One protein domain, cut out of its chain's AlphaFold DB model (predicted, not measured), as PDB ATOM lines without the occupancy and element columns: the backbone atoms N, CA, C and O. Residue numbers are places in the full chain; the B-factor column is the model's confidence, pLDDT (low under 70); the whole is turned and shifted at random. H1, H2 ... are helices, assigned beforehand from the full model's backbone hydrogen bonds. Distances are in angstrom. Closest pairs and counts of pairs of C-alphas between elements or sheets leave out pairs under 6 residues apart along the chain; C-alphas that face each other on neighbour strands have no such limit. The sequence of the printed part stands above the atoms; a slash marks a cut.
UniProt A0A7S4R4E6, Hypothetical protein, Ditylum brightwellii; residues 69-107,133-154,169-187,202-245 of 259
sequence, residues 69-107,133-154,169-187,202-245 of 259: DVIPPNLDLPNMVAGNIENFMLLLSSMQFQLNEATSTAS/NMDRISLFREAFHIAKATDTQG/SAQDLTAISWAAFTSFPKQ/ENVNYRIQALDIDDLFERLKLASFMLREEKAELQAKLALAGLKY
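AT A GLANCE: This is residues 69 to 107, 133 to 154, 169 to 187 and 202 to 245 of the 259 residues of the protein "Hypothetical protein" of Ditylum brightwellii (UniProt A0A7S4R4E6). Two long helices, H1 and H5, run side by side the same way along a rod, and the shorter H3 packs on both near their beginnings. H2 crosses H3 on the side away from H5, while H4 and H5 form a helical hairpin. The printed part has 124 residues with five named helices, H1 to H5 in chain order, and no named strand: all helix. It is compact, with a radius of gyration of the C-alphas of 15.5 A, and spans 51 by 24 by 24 A.

HOW THE PARTS SIT: H1, residues 76 to 107, touches H5, residues 216 to 240, at a shallow tilt of 24 degrees; their closest C-alphas, of Ile 85 and Ser 224, are 5.6 A apart. H3, residues 170 to 182, is the hub, touching four helices, among them H2, residues 136 to 150, opposite ways at a steep tilt of 49 degrees, closest at C-alphas 143 and 179, 4.8 A. H4, residues 203 to 212, touches H5 opposite ways at 8 degrees, a shallow tilt, closest at C-alphas 210 and 219, 5.8 A. H1, H3, H4 and H5 form a bundle, a group of helices packed together. H2 and H5 are apart. Every O i to N i+4 pair is within hydrogen-bond range in H1, H2, H4 and H5; in H3, 7 of 9 are.

IN THESE COORDINATES: H1 is 46.7 A long from C-alpha 76 at (213.616, 139.034, 123.885). H2 measures 20.7 A, H3 19.1 A and H4 14.6 A. H5, 36.6 A, ends with C-alpha 240 at (194.730, 139.599, 90.388).

THE WHOLE: The C-alphas farthest apart, of Pro 73 and Ser 107, are 52.9 A apart. Three cuts leave C-alpha gaps of 19.2 A from 107 to 133, 12.4 A from 154 to 169 and 12.1 A from 187 to 202. The link from H4 to H5 is tight. The pLDDT is under 70 at residues 133 to 134, 152 to 154, 185 to 187 and 202.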
ATOM      1  N   ASP A  69     215.612 120.833 121.857       87.81
ATOM      2  CA  ASP A  69     215.808 122.190 121.336       87.81
ATOM      3  C   ASP A  69     216.892 122.928 122.128       87.81
ATOM      4  O   ASP A  69     216.966 122.881 123.361       87.81
ATOM      5  N   VAL A  70     217.724 123.665 121.401       91.31
ATOM      6  CA  VAL A  70     218.648 124.640 121.962       91.31
ATOM      7  C   VAL A  70     217.865 125.922 122.218       91.31
ATOM      8  O   VAL A  70     217.365 126.571 121.296       91.31
ATOM      9  N   ILE A  71     217.747 126.280 123.496       91.25
ATOM     10  CA  ILE A  71     217.053 127.490 123.936       91.25
ATOM     11  C   ILE A  71     218.070 128.624 124.092       91.25
ATOM     12  O   ILE A  71     219.045 128.463 124.836       91.25
ATOM     13  N   PRO A  72     217.874 129.778 123.429       90.00
ATOM     14  CA  PRO A  72     218.767 130.913 123.602       90.00
ATOM     15  C   PRO A  72     218.676 131.456 125.041       90.00
ATOM     16  O   PRO A  72     217.598 131.463 125.635       90.00
ATOM     17  N   PRO A  73     219.787 131.958 125.612       87.62
ATOM     18  CA  PRO A  73     219.818 132.437 126.997       87.62
ATOM     19  C   PRO A  73     218.995 133.715 127.226       87.62
ATOM     20  O   PRO A  73     218.646 134.019 128.360       87.62
ATOM     21  N   ASN A  74     218.707 134.470 126.163       91.62
ATOM     22  CA  ASN A  74     217.843 135.646 126.173       91.62
ATOM     23  C   ASN A  74     216.665 135.386 125.219       91.62
ATOM     24  O   ASN A  74     216.872 134.972 124.073       91.62
ATOM     25  N   LEU A  75     215.444 135.628 125.703       92.06
ATOM     26  CA  LEU A  75     214.205 135.350 124.978       92.06
ATOM     27  C   LEU A  75     213.560 136.594 124.342       92.06
ATOM     28  O   LEU A  75     212.503 136.455 123.731       92.06
ATOM     29  N   ASP A  76     214.178 137.774 124.399       94.19
ATOM     30  CA  ASP A  76     213.616 139.034 123.885       94.19
ATOM     31  C   ASP A  76     213.400 138.970 122.368       94.19
ATOM     32  O   ASP A  76     212.312 139.238 121.850       94.19
ATOM     33  N   LEU A  77     214.440 138.556 121.636       95.75
ATOM     34  CA  LEU A  77     214.379 138.405 120.182       95.75
ATOM     35  C   LEU A  77     213.420 137.275 119.760       95.75
ATOM     36  O   LEU A  77     212.581 137.525 118.888       95.75
ATOM     37  N   PRO A  78     213.465 136.066 120.359       96.00
ATOM     38  CA  PRO A  78     212.432 135.051 120.153       96.00
ATOM     39  C   PRO A  78     211.003 135.553 120.399       96.00
ATOM     40  O   PRO A  78     210.132 135.314 119.564       96.00
ATOM     41  N   ASN A  79     210.758 136.291 121.487       95.56
ATOM     42  CA  ASN A  79     209.447 136.863 121.804       95.56
ATOM     43  C   ASN A  79     208.975 137.857 120.741       95.56
ATOM     44  O   ASN A  79     207.813 137.818 120.331       95.56
ATOM     45  N   MET A  80     209.874 138.714 120.253       96.56
ATOM     46  CA  MET A  80     209.574 139.646 119.166       96.56
ATOM     47  C   MET A  80     209.179 138.903 117.881       96.56
ATOM     48  O   MET A  80     208.194 139.257 117.232       96.56
ATOM     49  N   VAL A  81     209.919 137.852 117.509       97.69
ATOM     50  CA  VAL A  81     209.600 137.048 116.318       97.69
ATOM     51  C   VAL A  81     208.287 136.283 116.500       97.69
ATOM     52  O   VAL A  81     207.481 136.256 115.572       97.69
ATOM     53  N   ALA A  82     208.025 135.734 117.686       97.19
ATOM     54  CA  ALA A  82     206.760 135.076 118.007       97.19
ATOM     55  C   ALA A  82     205.562 136.034 117.897       97.19
ATOM     56  O   ALA A  82     204.567 135.697 117.260       97.19
ATOM     57  N   GLY A  83     205.683 137.263 118.412       96.56
ATOM     58  CA  GLY A  83     204.654 138.293 118.233       96.56
ATOM     59  C   GLY A  83     204.413 138.636 116.759       96.56
ATOM     60  O   GLY A  83     203.273 138.787 116.326       96.56
ATOM     61  N   ASN A  84     205.474 138.682 115.945       96.88
ATOM     62  CA  ASN A  84     205.334 138.867 114.498       96.88
ATOM     63  C   ASN A  84     204.607 137.696 113.823       96.88
ATOM     64  O   ASN A  84     203.797 137.936 112.931       96.88
ATOM     65  N   ILE A  85     204.866 136.450 114.235       97.38
ATOM     66  CA  ILE A  85     204.174 135.254 113.726       97.38
ATOM     67  C   ILE A  85     202.671 135.345 113.997       97.38
ATOM     68  O   ILE A  85     201.876 135.197 113.072       97.38
ATOM     69  N   GLU A  86     202.272 135.645 115.232       96.25
ATOM     70  CA  GLU A  86     200.859 135.786 115.605       96.25
ATOM     71  C   GLU A  86     200.177 136.910 114.807       96.25
ATOM     72  O   GLU A  86     199.097 136.715 114.243       96.25
ATOM     73  N   ASN A  87     200.843 138.061 114.667       95.44
ATOM     74  CA  ASN A  87     200.356 139.172 113.847       95.44
ATOM     75  C   ASN A  87     200.211 138.780 112.369       95.44
ATOM     76  O   ASN A  87     199.228 139.154 111.722       95.44
ATOM     77  N   PHE A  88     201.156 138.005 111.824       95.12
ATOM     78  CA  PHE A  88     201.033 137.463 110.473       95.12
ATOM     79  C   PHE A  88     199.836 136.522 110.355       95.12
ATOM     80  O   PHE A  88     199.121 136.615 109.363       95.12
ATOM     81  N   MET A  89     199.558 135.672 111.344       94.00
ATOM     82  CA  MET A  89     198.385 134.790 111.299       94.00
ATOM     83  C   MET A  89     197.072 135.572 111.219       94.00
ATOM     84  O   MET A  89     196.229 135.252 110.375       94.00
ATOM     85  N   LEU A  90     196.926 136.637 112.015       92.69
ATOM     86  CA  LEU A  90     195.765 137.535 111.952       92.69
ATOM     87  C   LEU A  90     195.633 138.193 110.571       92.69
ATOM     88  O   LEU A  90     194.565 138.184 109.956       92.69
ATOM     89  N   LEU A  91     196.741 138.739 110.067       93.06
ATOM     90  CA  LEU A  91     196.800 139.404 108.768       93.06
ATOM     91  C   LEU A  91     196.417 138.456 107.624       93.06
ATOM     92  O   LEU A  91     195.576 138.791 106.790       93.06
ATOM     93  N   LEU A  92     197.026 137.271 107.590       91.88
ATOM     94  CA  LEU A  92     196.806 136.273 106.549       91.88
ATOM     95  C   LEU A  92     195.371 135.744 106.588       91.88
ATOM     96  O   LEU A  92     194.755 135.616 105.535       91.88
ATOM     97  N   SER A  93     194.813 135.515 107.780       90.94
ATOM     98  CA  SER A  93     193.406 135.141 107.949       90.94
ATOM     99  C   SER A  93     192.463 136.192 107.349       90.94
ATOM    100  O   SER A  93     191.595 135.854 106.542       90.94
ATOM    101  N   SER A  94     192.691 137.479 107.636       91.00
ATOM    102  CA  SER A  94     191.900 138.573 107.056       91.00
ATOM    103  C   SER A  94     192.020 138.639 105.528       91.00
ATOM    104  O   SER A  94     191.020 138.795 104.829       91.00
ATOM    105  N   MET A  95     193.235 138.486 104.994       91.12
ATOM    106  CA  MET A  95     193.476 138.477 103.549       91.12
ATOM    107  C   MET A  95     192.788 137.303 102.846       91.12
ATOM    108  O   MET A  95     192.219 137.485 101.771       91.12
ATOM    109  N   GLN A  96     192.822 136.112 103.446       89.88
ATOM    110  CA  GLN A  96     192.124 134.940 102.923       89.88
ATOM    111  C   GLN A  96     190.613 135.131 102.929       89.88
ATOM    112  O   GLN A  96     189.968 134.827 101.932       89.88
ATOM    113  N   PHE A  97     190.057 135.667 104.017       89.56
ATOM    114  CA  PHE A  97     188.629 135.953 104.105       89.56
ATOM    115  C   PHE A  97     188.176 136.905 102.986       89.56
ATOM    116  O   PHE A  97     187.231 136.596 102.266       89.56
ATOM    117  N   GLN A  98     188.910 138.005 102.767       89.25
ATOM    118  CA  GLN A  98     188.628 138.954 101.677       89.25
ATOM    119  C   GLN A  98     188.696 138.295 100.294       89.25
ATOM    120  O   GLN A  98     187.865 138.568  99.429       89.25
ATOM    121  N   LEU A  99     189.695 137.433 100.075       88.31
ATOM    122  CA  LEU A  99     189.842 136.712  98.814       88.31
ATOM    123  C   LEU A  99     188.660 135.759  98.591       88.31
ATOM    124  O   LEU A  99     188.070 135.769  97.513       88.31
ATOM    125  N   ASN A 100     188.281 134.994  99.618       86.75
ATOM    126  CA  ASN A 100     187.164 134.057  99.561       86.75
ATOM    127  C   ASN A 100     185.844 134.784  99.263       86.75
ATOM    128  O   ASN A 100     185.145 134.405  98.327       86.75
ATOM    129  N   GLU A 101     185.548 135.881  99.964       88.50
ATOM    130  CA  GLU A 101     184.342 136.692  99.737       88.50
ATOM    131  C   GLU A 101     184.249 137.203  98.286       88.50
ATOM    132  O   GLU A 101     183.204 137.098  97.631       88.50
ATOM    133  N   ALA A 102     185.360 137.696  97.731       87.00
ATOM    134  CA  ALA A 102     185.399 138.143  96.341       87.00
ATOM    135  C   ALA A 102     185.246 136.997  95.333       87.00
ATOM    136  O   ALA A 102     184.598 137.166  94.300       87.00
ATOM    137  N   THR A 103     185.785 135.813  95.629       86.00
ATOM    138  CA  THR A 103     185.581 134.643  94.764       86.00
ATOM    139  C   THR A 103     184.141 134.129  94.815       86.00
ATOM    140  O   THR A 103     183.564 133.838  93.768       86.00
ATOM    141  N   SER A 104     183.507 134.089  95.992       84.25
ATOM    142  CA  SER A 104     182.115 133.651  96.146       84.25
ATOM    143  C   SER A 104     181.128 134.602  95.463       84.25
ATOM    144  O   SER A 104     180.179 134.151  94.815       84.25
ATOM    145  N   THR A 105     181.356 135.914  95.547       83.19
ATOM    146  CA  THR A 105     180.530 136.916  94.850       83.19
ATOM    147  C   THR A 105     180.693 136.838  93.330       83.19
ATOM    148  O   THR A 105     179.689 136.862  92.612       83.19
ATOM    149  N   ALA A 106     181.919 136.646  92.828       78.94
ATOM    150  CA  ALA A 106     182.172 136.436  91.402       78.94
ATOM    151  C   ALA A 106     181.454 135.182  90.870       78.94
ATOM    152  O   ALA A 106     180.740 135.258  89.867       78.94
ATOM    153  N   SER A 107     181.544 134.053  91.580       72.50
ATOM    154  CA  SER A 107     180.875 132.798  91.207       72.50
ATOM    155  C   SER A 107     179.344 132.898  91.248       72.50
ATOM    156  O   SER A 107     178.660 132.385  90.360       72.50
ATOM    157  N   ASN A 133     185.838 124.236 108.152       60.16
ATOM    158  CA  ASN A 133     185.226 125.543 108.389       60.16
ATOM    159  C   ASN A 133     186.002 126.418 109.389       60.16
ATOM    160  O   ASN A 133     185.615 127.552 109.673       60.16
ATOM    161  N   MET A 134     187.116 125.914 109.926       64.19
ATOM    162  CA  MET A 134     187.960 126.700 110.818       64.19
ATOM    163  C   MET A 134     188.739 127.774 110.061       64.19
ATOM    164  O   MET A 134     189.416 127.515 109.062       64.19
ATOM    165  N   ASP A 135     188.698 128.999 110.588       81.62
ATOM    166  CA  ASP A 135     189.594 130.046 110.126       81.62
ATOM    167  C   ASP A 135     191.052 129.714 110.497       81.62
ATOM    168  O   ASP A 135     191.358 128.951 111.418       81.62
ATOM    169  N   ARG A 136     191.994 130.306 109.757       86.56
ATOM    170  CA  ARG A 136     193.437 130.106 109.970       86.56
ATOM    171  C   ARG A 136     193.864 130.361 111.425       86.56
ATOM    172  O   ARG A 136     194.796 129.727 111.910       86.56
ATOM    173  N   ILE A 137     193.204 131.291 112.118       90.88
ATOM    174  CA  ILE A 137     193.522 131.648 113.507       90.88
ATOM    175  C   ILE A 137     193.122 130.519 114.457       90.88
ATOM    176  O   ILE A 137     193.878 130.209 115.377       90.88
ATOM    177  N   SER A 138     191.963 129.905 114.239       90.44
ATOM    178  CA  SER A 138     191.474 128.776 115.026       90.44
ATOM    179  C   SER A 138     192.396 127.575 114.861       90.44
ATOM    180  O   SER A 138     192.863 127.046 115.869       90.44
ATOM    181  N   LEU A 139     192.790 127.258 113.621       89.12
ATOM    182  CA  LEU A 139     193.787 126.216 113.336       89.12
ATOM    183  C   LEU A 139     195.124 126.489 114.040       89.12
ATOM    184  O   LEU A 139     195.725 125.584 114.612       89.12
ATOM    185  N   PHE A 140     195.586 127.743 114.039       93.75
ATOM    186  CA  PHE A 140     196.815 128.124 114.739       93.75
ATOM    187  C   PHE A 140     196.714 127.975 116.252       93.75
ATOM    188  O   PHE A 140     197.637 127.457 116.878       93.75
ATOM    189  N   ARG A 141     195.604 128.404 116.853       94.25
ATOM    190  CA  ARG A 141     195.389 128.284 118.301       94.25
ATOM    191  C   ARG A 141     195.292 126.832 118.733       94.25
ATOM    192  O   ARG A 141     195.922 126.452 119.715       94.25
ATOM    193  N   GLU A 142     194.544 126.025 117.993       92.06
ATOM    194  CA  GLU A 142     194.440 124.594 118.242       92.06
ATOM    195  C   GLU A 142     195.812 123.926 118.135       92.06
ATOM    196  O   GLU A 142     196.258 123.272 119.078       92.06
ATOM    197  N   ALA A 143     196.544 124.181 117.050       91.50
ATOM    198  CA  ALA A 143     197.886 123.649 116.873       91.50
ATOM    199  C   ALA A 143     198.858 124.101 117.970       91.50
ATOM    200  O   ALA A 143     199.690 123.311 118.410       91.50
ATOM    201  N   PHE A 144     198.749 125.345 118.439       94.56
ATOM    202  CA  PHE A 144     199.520 125.848 119.573       94.56
ATOM    203  C   PHE A 144     199.199 125.073 120.853       94.56
ATOM    204  O   PHE A 144     200.115 124.638 121.549       94.56
ATOM    205  N   HIS A 145     197.916 124.860 121.153       92.81
ATOM    206  CA  HIS A 145     197.498 124.106 122.332       92.81
ATOM    207  C   HIS A 145     197.956 122.650 122.273       92.81
ATOM    208  O   HIS A 145     198.488 122.149 123.266       92.81
ATOM    209  N   ILE A 146     197.823 122.004 121.112       88.75
ATOM    210  CA  ILE A 146     198.321 120.647 120.883       88.75
ATOM    211  C   ILE A 146     199.836 120.618 121.079       88.75
ATOM    212  O   ILE A 146     200.311 119.877 121.932       88.75
ATOM    213  N   ALA A 147     200.590 121.466 120.369       89.50
ATOM    214  CA  ALA A 147     202.050 121.499 120.447       89.50
ATOM    215  C   ALA A 147     202.540 121.711 121.887       89.50
ATOM    216  O   ALA A 147     203.439 121.007 122.348       89.50
ATOM    217  N   LYS A 148     201.898 122.625 122.623       90.12
ATOM    218  CA  LYS A 148     202.191 122.900 124.032       90.12
ATOM    219  C   LYS A 148     201.876 121.713 124.948       90.12
ATOM    220  O   LYS A 148     202.637 121.452 125.871       90.12
ATOM    221  N   ALA A 149     200.779 120.993 124.713       86.38
ATOM    222  CA  ALA A 149     200.397 119.826 125.511       86.38
ATOM    223  C   ALA A 149     201.242 118.577 125.196       86.38
ATOM    224  O   ALA A 149     201.456 117.731 126.066       86.38
ATOM    225  N   THR A 150     201.722 118.447 123.957       80.94
ATOM    226  CA  THR A 150     202.551 117.317 123.499       80.94
ATOM    227  C   THR A 150     204.023 117.455 123.846       80.94
ATOM    228  O   THR A 150     204.786 116.506 123.684       80.94
ATOM    229  N   ASP A 151     204.440 118.625 124.308       75.62
ATOM    230  CA  ASP A 151     205.819 118.889 124.666       75.62
ATOM    231  C   ASP A 151     206.247 118.070 125.898       75.62
ATOM    232  O   ASP A 151     205.976 118.421 127.048       75.62
ATOM    233  N   THR A 152     206.912 116.940 125.641       66.31
ATOM    234  CA  THR A 152     207.422 116.042 126.688       66.31
ATOM    235  C   THR A 152     208.895 116.270 127.026       66.31
ATOM    236  O   THR A 152     209.394 115.656 127.969       66.31
ATOM    237  N   GLN A 153     209.586 117.186 126.332       63.16
ATOM    238  CA  GLN A 153     211.026 117.434 126.521       63.16
ATOM    239  C   GLN A 153     211.364 118.159 127.827       63.16
ATOM    240  O   GLN A 153     212.515 118.514 128.077       63.16
ATOM    241  N   GLY A 154     210.378 118.358 128.697       55.25
ATOM    242  CA  GLY A 154     210.630 118.880 130.024       55.25
ATOM    243  C   GLY A 154     210.950 120.371 130.033       55.25
ATOM    244  O   GLY A 154     211.512 120.840 131.024       55.25
ATOM    245  N   SER A 169     207.090 131.893 127.937       91.81
ATOM    246  CA  SER A 169     208.038 130.838 128.300       91.81
ATOM    247  C   SER A 169     208.707 130.217 127.063       91.81
ATOM    248  O   SER A 169     208.190 130.297 125.947       91.81
ATOM    249  N   ALA A 170     209.834 129.522 127.250       91.31
ATOM    250  CA  ALA A 170     210.468 128.748 126.174       91.31
ATOM    251  C   ALA A 170     209.522 127.685 125.574       91.31
ATOM    252  O   ALA A 170     209.554 127.443 124.366       91.31
ATOM    253  N   GLN A 171     208.642 127.107 126.398       91.38
ATOM    254  CA  GLN A 171     207.598 126.185 125.954       91.38
ATOM    255  C   GLN A 171     206.584 126.881 125.036       91.38
ATOM    256  O   GLN A 171     206.250 126.352 123.979       91.38
ATOM    257  N   ASP A 172     206.121 128.081 125.401       93.62
ATOM    258  CA  ASP A 172     205.188 128.851 124.570       93.62
ATOM    259  C   ASP A 172     205.812 129.204 123.218       93.62
ATOM    260  O   ASP A 172     205.187 129.028 122.175       93.62
ATOM    261  N   LEU A 173     207.066 129.658 123.221       95.25
ATOM    262  CA  LEU A 173     207.805 129.979 121.999       95.25
ATOM    263  C   LEU A 173     207.994 128.743 121.108       95.25
ATOM    264  O   LEU A 173     207.830 128.818 119.889       95.25
ATOM    265  N   THR A 174     208.284 127.595 121.719       93.44
ATOM    266  CA  THR A 174     208.378 126.303 121.032       93.44
ATOM    267  C   THR A 174     207.045 125.925 120.394       93.44
ATOM    268  O   THR A 174     207.002 125.650 119.192       93.44
ATOM    269  N   ALA A 175     205.947 126.001 121.145       93.75
ATOM    270  CA  ALA A 175     204.609 125.709 120.646       93.75
ATOM    271  C   ALA A 175     204.190 126.650 119.502       93.75
ATOM    272  O   ALA A 175     203.693 126.175 118.483       93.75
ATOM    273  N   ILE A 176     204.461 127.958 119.614       96.44
ATOM    274  CA  ILE A 176     204.205 128.942 118.545       96.44
ATOM    275  C   ILE A 176     204.970 128.572 117.274       96.44
ATOM    276  O   ILE A 176     204.406 128.607 116.178       96.44
ATOM    277  N   SER A 177     206.248 128.199 117.414       95.69
ATOM    278  CA  SER A 177     207.082 127.839 116.268       95.69
ATOM    279  C   SER A 177     206.524 126.634 115.507       95.69
ATOM    280  O   SER A 177     206.488 126.665 114.282       95.69
ATOM    281  N   TRP A 178     206.016 125.614 116.208       93.94
ATOM    282  CA  TRP A 178     205.419 124.431 115.585       93.94
ATOM    283  C   TRP A 178     204.041 124.703 114.994       93.94
ATOM    284  O   TRP A 178     203.785 124.325 113.849       93.94
ATOM    285  N   ALA A 179     203.184 125.406 115.738       94.69
ATOM    286  CA  ALA A 179     201.843 125.765 115.296       94.69
ATOM    287  C   ALA A 179     201.871 126.524 113.967       94.69
ATOM    288  O   ALA A 179     201.050 126.279 113.082       94.69
ATOM    289  N   ALA A 180     202.867 127.393 113.773       95.44
ATOM    290  CA  ALA A 180     203.007 128.149 112.539       95.44
ATOM    291  C   ALA A 180     203.060 127.259 111.285       95.44
ATOM    292  O   ALA A 180     202.460 127.616 110.276       95.44
ATOM    293  N   PHE A 181     203.709 126.092 111.346       92.56
ATOM    294  CA  PHE A 181     203.857 125.184 110.201       92.56
ATOM    295  C   PHE A 181     202.626 124.305 109.932       92.56
ATOM    296  O   PHE A 181     202.508 123.717 108.850       92.56
ATOM    297  N   THR A 182     201.701 124.192 110.884       87.25
ATOM    298  CA  THR A 182     200.507 123.335 110.778       87.25
ATOM    299  C   THR A 182     199.225 124.118 110.490       87.25
ATOM    300  O   THR A 182     198.231 123.522 110.096       87.25
ATOM    301  N   SER A 183     199.257 125.448 110.601       83.62
ATOM    302  CA  SER A 183     198.079 126.332 110.516       83.62
ATOM    303  C   SER A 183     197.586 126.636 109.101       83.62
ATOM    304  O   SER A 183     196.830 127.584 108.892       83.62
ATOM    305  N   PHE A 184     198.043 125.890 108.099       78.31
ATOM    306  CA  PHE A 184     197.665 126.148 106.715       78.31
ATOM    307  C   PHE A 184     196.442 125.313 106.369       78.31
ATOM    308  O   PHE A 184     196.540 124.081 106.378       78.31
ATOM    309  N   PRO A 185     195.298 125.945 106.049       66.69
ATOM    310  CA  PRO A 185     194.152 125.195 105.579       66.69
ATOM    311  C   PRO A 185     194.577 124.458 104.314       66.69
ATOM    312  O   PRO A 185     195.071 125.070 103.360       66.69
ATOM    313  N   LYS A 186     194.403 123.132 104.308       64.06
ATOM    314  CA  LYS A 186     194.506 122.345 103.080       64.06
ATOM    315  C   LYS A 186     193.464 122.935 102.147       64.06
ATOM    316  O   LYS A 186     192.276 122.731 102.375       64.06
ATOM    317  N   GLN A 187     193.883 123.719 101.153       56.31
ATOM    318  CA  GLN A 187     192.953 124.209 100.148       56.31
ATOM    319  C   GLN A 187     192.357 122.973  99.476       56.31
ATOM    320  O   GLN A 187     193.012 122.302  98.675       56.31
ATOM    321  N   GLU A 202     203.804 123.203  99.233       66.38
ATOM    322  CA  GLU A 202     205.065 123.967  99.282       66.38
ATOM    323  C   GLU A 202     205.518 124.185 100.741       66.38
ATOM    324  O   GLU A 202     206.715 124.234 101.038       66.38
ATOM    325  N   ASN A 203     204.567 124.134 101.682       75.88
ATOM    326  CA  ASN A 203     204.806 124.167 103.122       75.88
ATOM    327  C   ASN A 203     205.474 122.898 103.683       75.88
ATOM    328  O   ASN A 203     206.021 122.924 104.786       75.88
ATOM    329  N   VAL A 204     205.478 121.777 102.957       81.88
ATOM    330  CA  VAL A 204     206.158 120.537 103.372       81.88
ATOM    331  C   VAL A 204     207.663 120.755 103.455       81.88
ATOM    332  O   VAL A 204     208.286 120.264 104.393       81.88
ATOM    333  N   ASN A 205     208.241 121.551 102.553       85.25
ATOM    334  CA  ASN A 205     209.666 121.881 102.610       85.25
ATOM    335  C   ASN A 205     210.012 122.635 103.900       85.25
ATOM    336  O   ASN A 205     211.023 122.333 104.532       85.25
ATOM    337  N   TYR A 206     209.148 123.560 104.326       91.06
ATOM    338  CA  TYR A 206     209.297 124.272 105.593       91.06
ATOM    339  C   TYR A 206     209.163 123.352 106.802       91.06
ATOM    340  O   TYR A 206     209.966 123.446 107.726       91.06
ATOM    341  N   ARG A 207     208.205 122.417 106.781       88.50
ATOM    342  CA  ARG A 207     208.044 121.410 107.842       88.50
ATOM    343  C   ARG A 207     209.266 120.500 107.958       88.50
ATOM    344  O   ARG A 207     209.716 120.244 109.069       88.50
ATOM    345  N   ILE A 208     209.817 120.039 106.832       85.81
ATOM    346  CA  ILE A 208     211.027 119.201 106.810       85.81
ATOM    347  C   ILE A 208     212.220 119.982 107.368       85.81
ATOM    348  O   ILE A 208     212.891 119.496 108.270       85.81
ATOM    349  N   GLN A 209     212.436 121.219 106.911       90.25
ATOM    350  CA  GLN A 209     213.504 122.067 107.445       90.25
ATOM    351  C   GLN A 209     213.327 122.333 108.946       90.25
ATOM    352  O   GLN A 209     214.285 122.235 109.703       90.25
ATOM    353  N   ALA A 210     212.104 122.614 109.401       92.00
ATOM    354  CA  ALA A 210     211.811 122.824 110.816       92.00
ATOM    355  C   ALA A 210     212.104 121.580 111.670       92.00
ATOM    356  O   ALA A 210     212.557 121.718 112.808       92.00
ATOM    357  N   LEU A 211     211.882 120.372 111.133       88.94
ATOM    358  CA  LEU A 211     212.232 119.120 111.808       88.94
ATOM    359  C   LEU A 211     213.738 118.990 112.043       88.94
ATOM    360  O   LEU A 211     214.108 118.489 113.102       88.94
ATOM    361  N   ASP A 212     214.571 119.487 111.128       89.38
ATOM    362  CA  ASP A 212     216.036 119.432 111.226       89.38
ATOM    363  C   ASP A 212     216.648 120.552 112.089       89.38
ATOM    364  O   ASP A 212     217.816 120.466 112.465       89.38
ATOM    365  N   ILE A 213     215.884 121.593 112.435       92.94
ATOM    366  CA  ILE A 213     216.367 122.710 113.260       92.94
ATOM    367  C   ILE A 213     216.185 122.391 114.748       92.94
ATOM    368  O   ILE A 213     215.060 122.271 115.244       92.94
ATOM    369  N   ASP A 214     217.287 122.281 115.485       92.44
ATOM    370  CA  ASP A 214     217.309 122.165 116.947       92.44
ATOM    371  C   ASP A 214     217.323 123.528 117.656       92.44
ATOM    372  O   ASP A 214     216.820 123.631 118.767       92.44
ATOM    373  N   ASP A 215     217.799 124.601 117.027       94.38
ATOM    374  CA  ASP A 215     217.744 125.949 117.607       94.38
ATOM    375  C   ASP A 215     216.335 126.576 117.532       94.38
ATOM    376  O   ASP A 215     215.778 126.810 116.452       94.38
ATOM    377  N   LEU A 216     215.754 126.898 118.694       94.00
ATOM    378  CA  LEU A 216     214.407 127.476 118.783       94.00
ATOM    379  C   LEU A 216     214.283 128.798 118.008       94.00
ATOM    380  O   LEU A 216     213.259 129.057 117.367       94.00
ATOM    381  N   PHE A 217     215.299 129.658 118.073       96.69
ATOM    382  CA  PHE A 217     215.234 130.972 117.448       96.69
ATOM    383  C   PHE A 217     215.319 130.871 115.926       96.69
ATOM    384  O   PHE A 217     214.549 131.537 115.229       96.69
ATOM    385  N   GLU A 218     216.180 130.002 115.399       98.06
ATOM    386  CA  GLU A 218     216.232 129.716 113.964       98.06
ATOM    387  C   GLU A 218     214.917 129.104 113.460       98.06
ATOM    388  O   GLU A 218     214.418 129.506 112.404       98.06
ATOM    389  N   ARG A 219     214.269 128.228 114.243       96.88
ATOM    390  CA  ARG A 219     212.958 127.664 113.876       96.88
ATOM    391  C   ARG A 219     211.862 128.735 113.833       96.88
ATOM    392  O   ARG A 219     211.056 128.753 112.903       96.88
ATOM    393  N   LEU A 220     211.857 129.674 114.783       98.00
ATOM    394  CA  LEU A 220     210.963 130.841 114.761       98.00
ATOM    395  C   LEU A 220     211.228 131.753 113.551       98.00
ATOM    396  O   LEU A 220     210.283 132.232 112.921       98.00
ATOM    397  N   LYS A 221     212.495 131.987 113.184       98.19
ATOM    398  CA  LYS A 221     212.839 132.760 111.977       98.19
ATOM    399  C   LYS A 221     212.318 132.087 110.715       98.19
ATOM    400  O   LYS A 221     211.742 132.778 109.875       98.19
ATOM    401  N   LEU A 222     212.477 130.767 110.603       97.69
ATOM    402  CA  LEU A 222     211.958 129.987 109.483       97.69
ATOM    403  C   LEU A 222     210.433 130.123 109.374       97.69
ATOM    404  O   LEU A 222     209.919 130.432 108.300       97.69
ATOM    405  N   ALA A 223     209.717 129.983 110.495       97.00
ATOM    406  CA  ALA A 223     208.270 130.178 110.544       97.00
ATOM    407  C   ALA A 223     207.863 131.595 110.103       97.00
ATOM    408  O   ALA A 223     206.976 131.766 109.267       97.00
ATOM    409  N   SER A 224     208.542 132.631 110.611       97.38
ATOM    410  CA  SER A 224     208.275 134.012 110.197       97.38
ATOM    411  C   SER A 224     208.584 134.256 108.718       97.38
ATOM    412  O   SER A 224     207.898 135.072 108.104       97.38
ATOM    413  N   PHE A 225     209.613 133.617 108.160       97.06
ATOM    414  CA  PHE A 225     209.970 133.737 106.748       97.06
ATOM    415  C   PHE A 225     208.888 133.130 105.850       97.06
ATOM    416  O   PHE A 225     208.360 133.837 104.994       97.06
ATOM    417  N   MET A 226     208.473 131.894 106.135       95.69
ATOM    418  CA  MET A 226     207.371 131.212 105.446       95.69
ATOM    419  C   MET A 226     206.096 132.075 105.416       95.69
ATOM    420  O   MET A 226     205.487 132.263 104.367       95.69
ATOM    421  N   LEU A 227     205.716 132.686 106.545       94.94
ATOM    422  CA  LEU A 227     204.521 133.540 106.606       94.94
ATOM    423  C   LEU A 227     204.635 134.829 105.773       94.94
ATOM    424  O   LEU A 227     203.618 135.376 105.341       94.94
ATOM    425  N   ARG A 228     205.851 135.338 105.530       95.56
ATOM    426  CA  ARG A 228     206.065 136.488 104.633       95.56
ATOM    427  C   ARG A 228     205.911 136.103 103.170       95.56
ATOM    428  O   ARG A 228     205.372 136.910 102.414       95.56
ATOM    429  N   GLU A 229     206.370 134.918 102.782       94.25
ATOM    430  CA  GLU A 229     206.164 134.408 101.424       94.25
ATOM    431  C   GLU A 229     204.676 134.198 101.151       94.25
ATOM    432  O   GLU A 229     204.137 134.776 100.210       94.25
ATOM    433  N   GLU A 230     203.977 133.534 102.071       91.69
ATOM    434  CA  GLU A 230     202.525 133.342 102.000       91.69
ATOM    435  C   GLU A 230     201.769 134.682 101.906       91.69
ATOM    436  O   GLU A 230     200.809 134.840 101.145       91.69
ATOM    437  N   LYS A 231     202.217 135.698 102.656       93.69
ATOM    438  CA  LYS A 231     201.668 137.055 102.547       93.69
ATOM    439  C   LYS A 231     201.855 137.612 101.140       93.69
ATOM    440  O   LYS A 231     200.910 138.188 100.600       93.69
ATOM    441  N   ALA A 232     203.049 137.490 100.566       94.50
ATOM    442  CA  ALA A 232     203.333 137.981  99.222       94.50
ATOM    443  C   ALA A 232     202.453 137.276  98.176       94.50
ATOM    444  O   ALA A 232     201.896 137.933  97.293       94.50
ATOM    445  N   GLU A 233     202.237 135.970  98.324       91.88
ATOM    446  CA  GLU A 233     201.334 135.210  97.463       91.88
ATOM    447  C   GLU A 233     199.877 135.651  97.575       91.88
ATOM    448  O   GLU A 233     199.218 135.880  96.558       91.88
ATOM    449  N   LEU A 234     199.347 135.797  98.795       91.19
ATOM    450  CA  LEU A 234     197.977 136.276  98.988       91.19
ATOM    451  C   LEU A 234     197.809 137.708  98.473       91.19
ATOM    452  O   LEU A 234     196.771 138.027  97.898       91.19
ATOM    453  N   GLN A 235     198.825 138.565  98.614       93.62
ATOM    454  CA  GLN A 235     198.811 139.909  98.031       93.62
ATOM    455  C   GLN A 235     198.725 139.856  96.504       93.62
ATOM    456  O   GLN A 235     197.934 140.595  95.916       93.62
ATOM    457  N   ALA A 236     199.486 138.968  95.860       93.25
ATOM    458  CA  ALA A 236     199.411 138.767  94.417       93.25
ATOM    459  C   ALA A 236     198.028 138.243  93.985       93.25
ATOM    460  O   ALA A 236     197.448 138.764  93.032       93.25
ATOM    461  N   LYS A 237     197.459 137.275  94.720       91.50
ATOM    462  CA  LYS A 237     196.113 136.724  94.466       91.50
ATOM    463  C   LYS A 237     195.021 137.797  94.601       91.50
ATOM    464  O   LYS A 237     194.179 137.918  93.714       91.50
ATOM    465  N   LEU A 238     195.072 138.625  95.647       91.38
ATOM    466  CA  LEU A 238     194.152 139.759  95.827       91.38
ATOM    467  C   LEU A 238     194.277 140.782  94.688       91.38
ATOM    468  O   LEU A 238     193.264 141.218  94.143       91.38
ATOM    469  N   ALA A 239     195.504 141.124  94.284       92.75
ATOM    470  CA  ALA A 239     195.742 142.059  93.188       92.75
ATOM    471  C   ALA A 239     195.179 141.545  91.851       92.75
ATOM    472  O   ALA A 239     194.575 142.319  91.106       92.75
ATOM    473  N   LEU A 240     195.320 140.244  91.567       91.88
ATOM    474  CA  LEU A 240     194.730 139.599  90.388       91.88
ATOM    475  C   LEU A 240     193.196 139.613  90.413       91.88
ATOM    476  O   LEU A 240     192.575 139.768  89.365       91.88
ATOM    477  N   ALA A 241     192.587 139.521  91.597       91.38
ATOM    478  CA  ALA A 241     191.145 139.673  91.785       91.38
ATOM    479  C   ALA A 241     190.663 141.141  91.713       91.38
ATOM    480  O   ALA A 241     189.477 141.412  91.880       91.38
ATOM    481  N   GLY A 242     191.563 142.106  91.481       92.81
ATOM    482  CA  GLY A 242     191.236 143.535  91.455       92.81
ATOM    483  C   GLY A 242     191.005 144.149  92.840       92.81
ATOM    484  O   GLY A 242     190.561 145.294  92.937       92.81
ATOM    485  N   LEU A 243     191.327 143.424  93.913       90.25
ATOM    486  CA  LEU A 243     191.232 143.906  95.283       90.25
ATOM    487  C   LEU A 243     192.539 144.585  95.695       90.25
ATOM    488  O   LEU A 243     193.626 144.014  95.595       90.25
ATOM    489  N   LYS A 244     192.445 145.809  96.219       86.88
ATOM    490  CA  LYS A 244     193.574 146.454  96.896       86.88
ATOM    491  C   LYS A 244     193.500 146.127  98.378       86.88
ATOM    492  O   LYS A 244     192.589 146.595  99.056       86.88
ATOM    493  N   TYR A 245     194.481 145.379  98.882       81.50
ATOM    494  CA  TYR A 245     194.636 145.221 100.323       81.50
ATOM    495  C   TYR A 245     194.939 146.593 100.932       81.50
ATOM    496  O   TYR A 245     195.998 147.176 100.686       81.50
TER     497      TYR A 245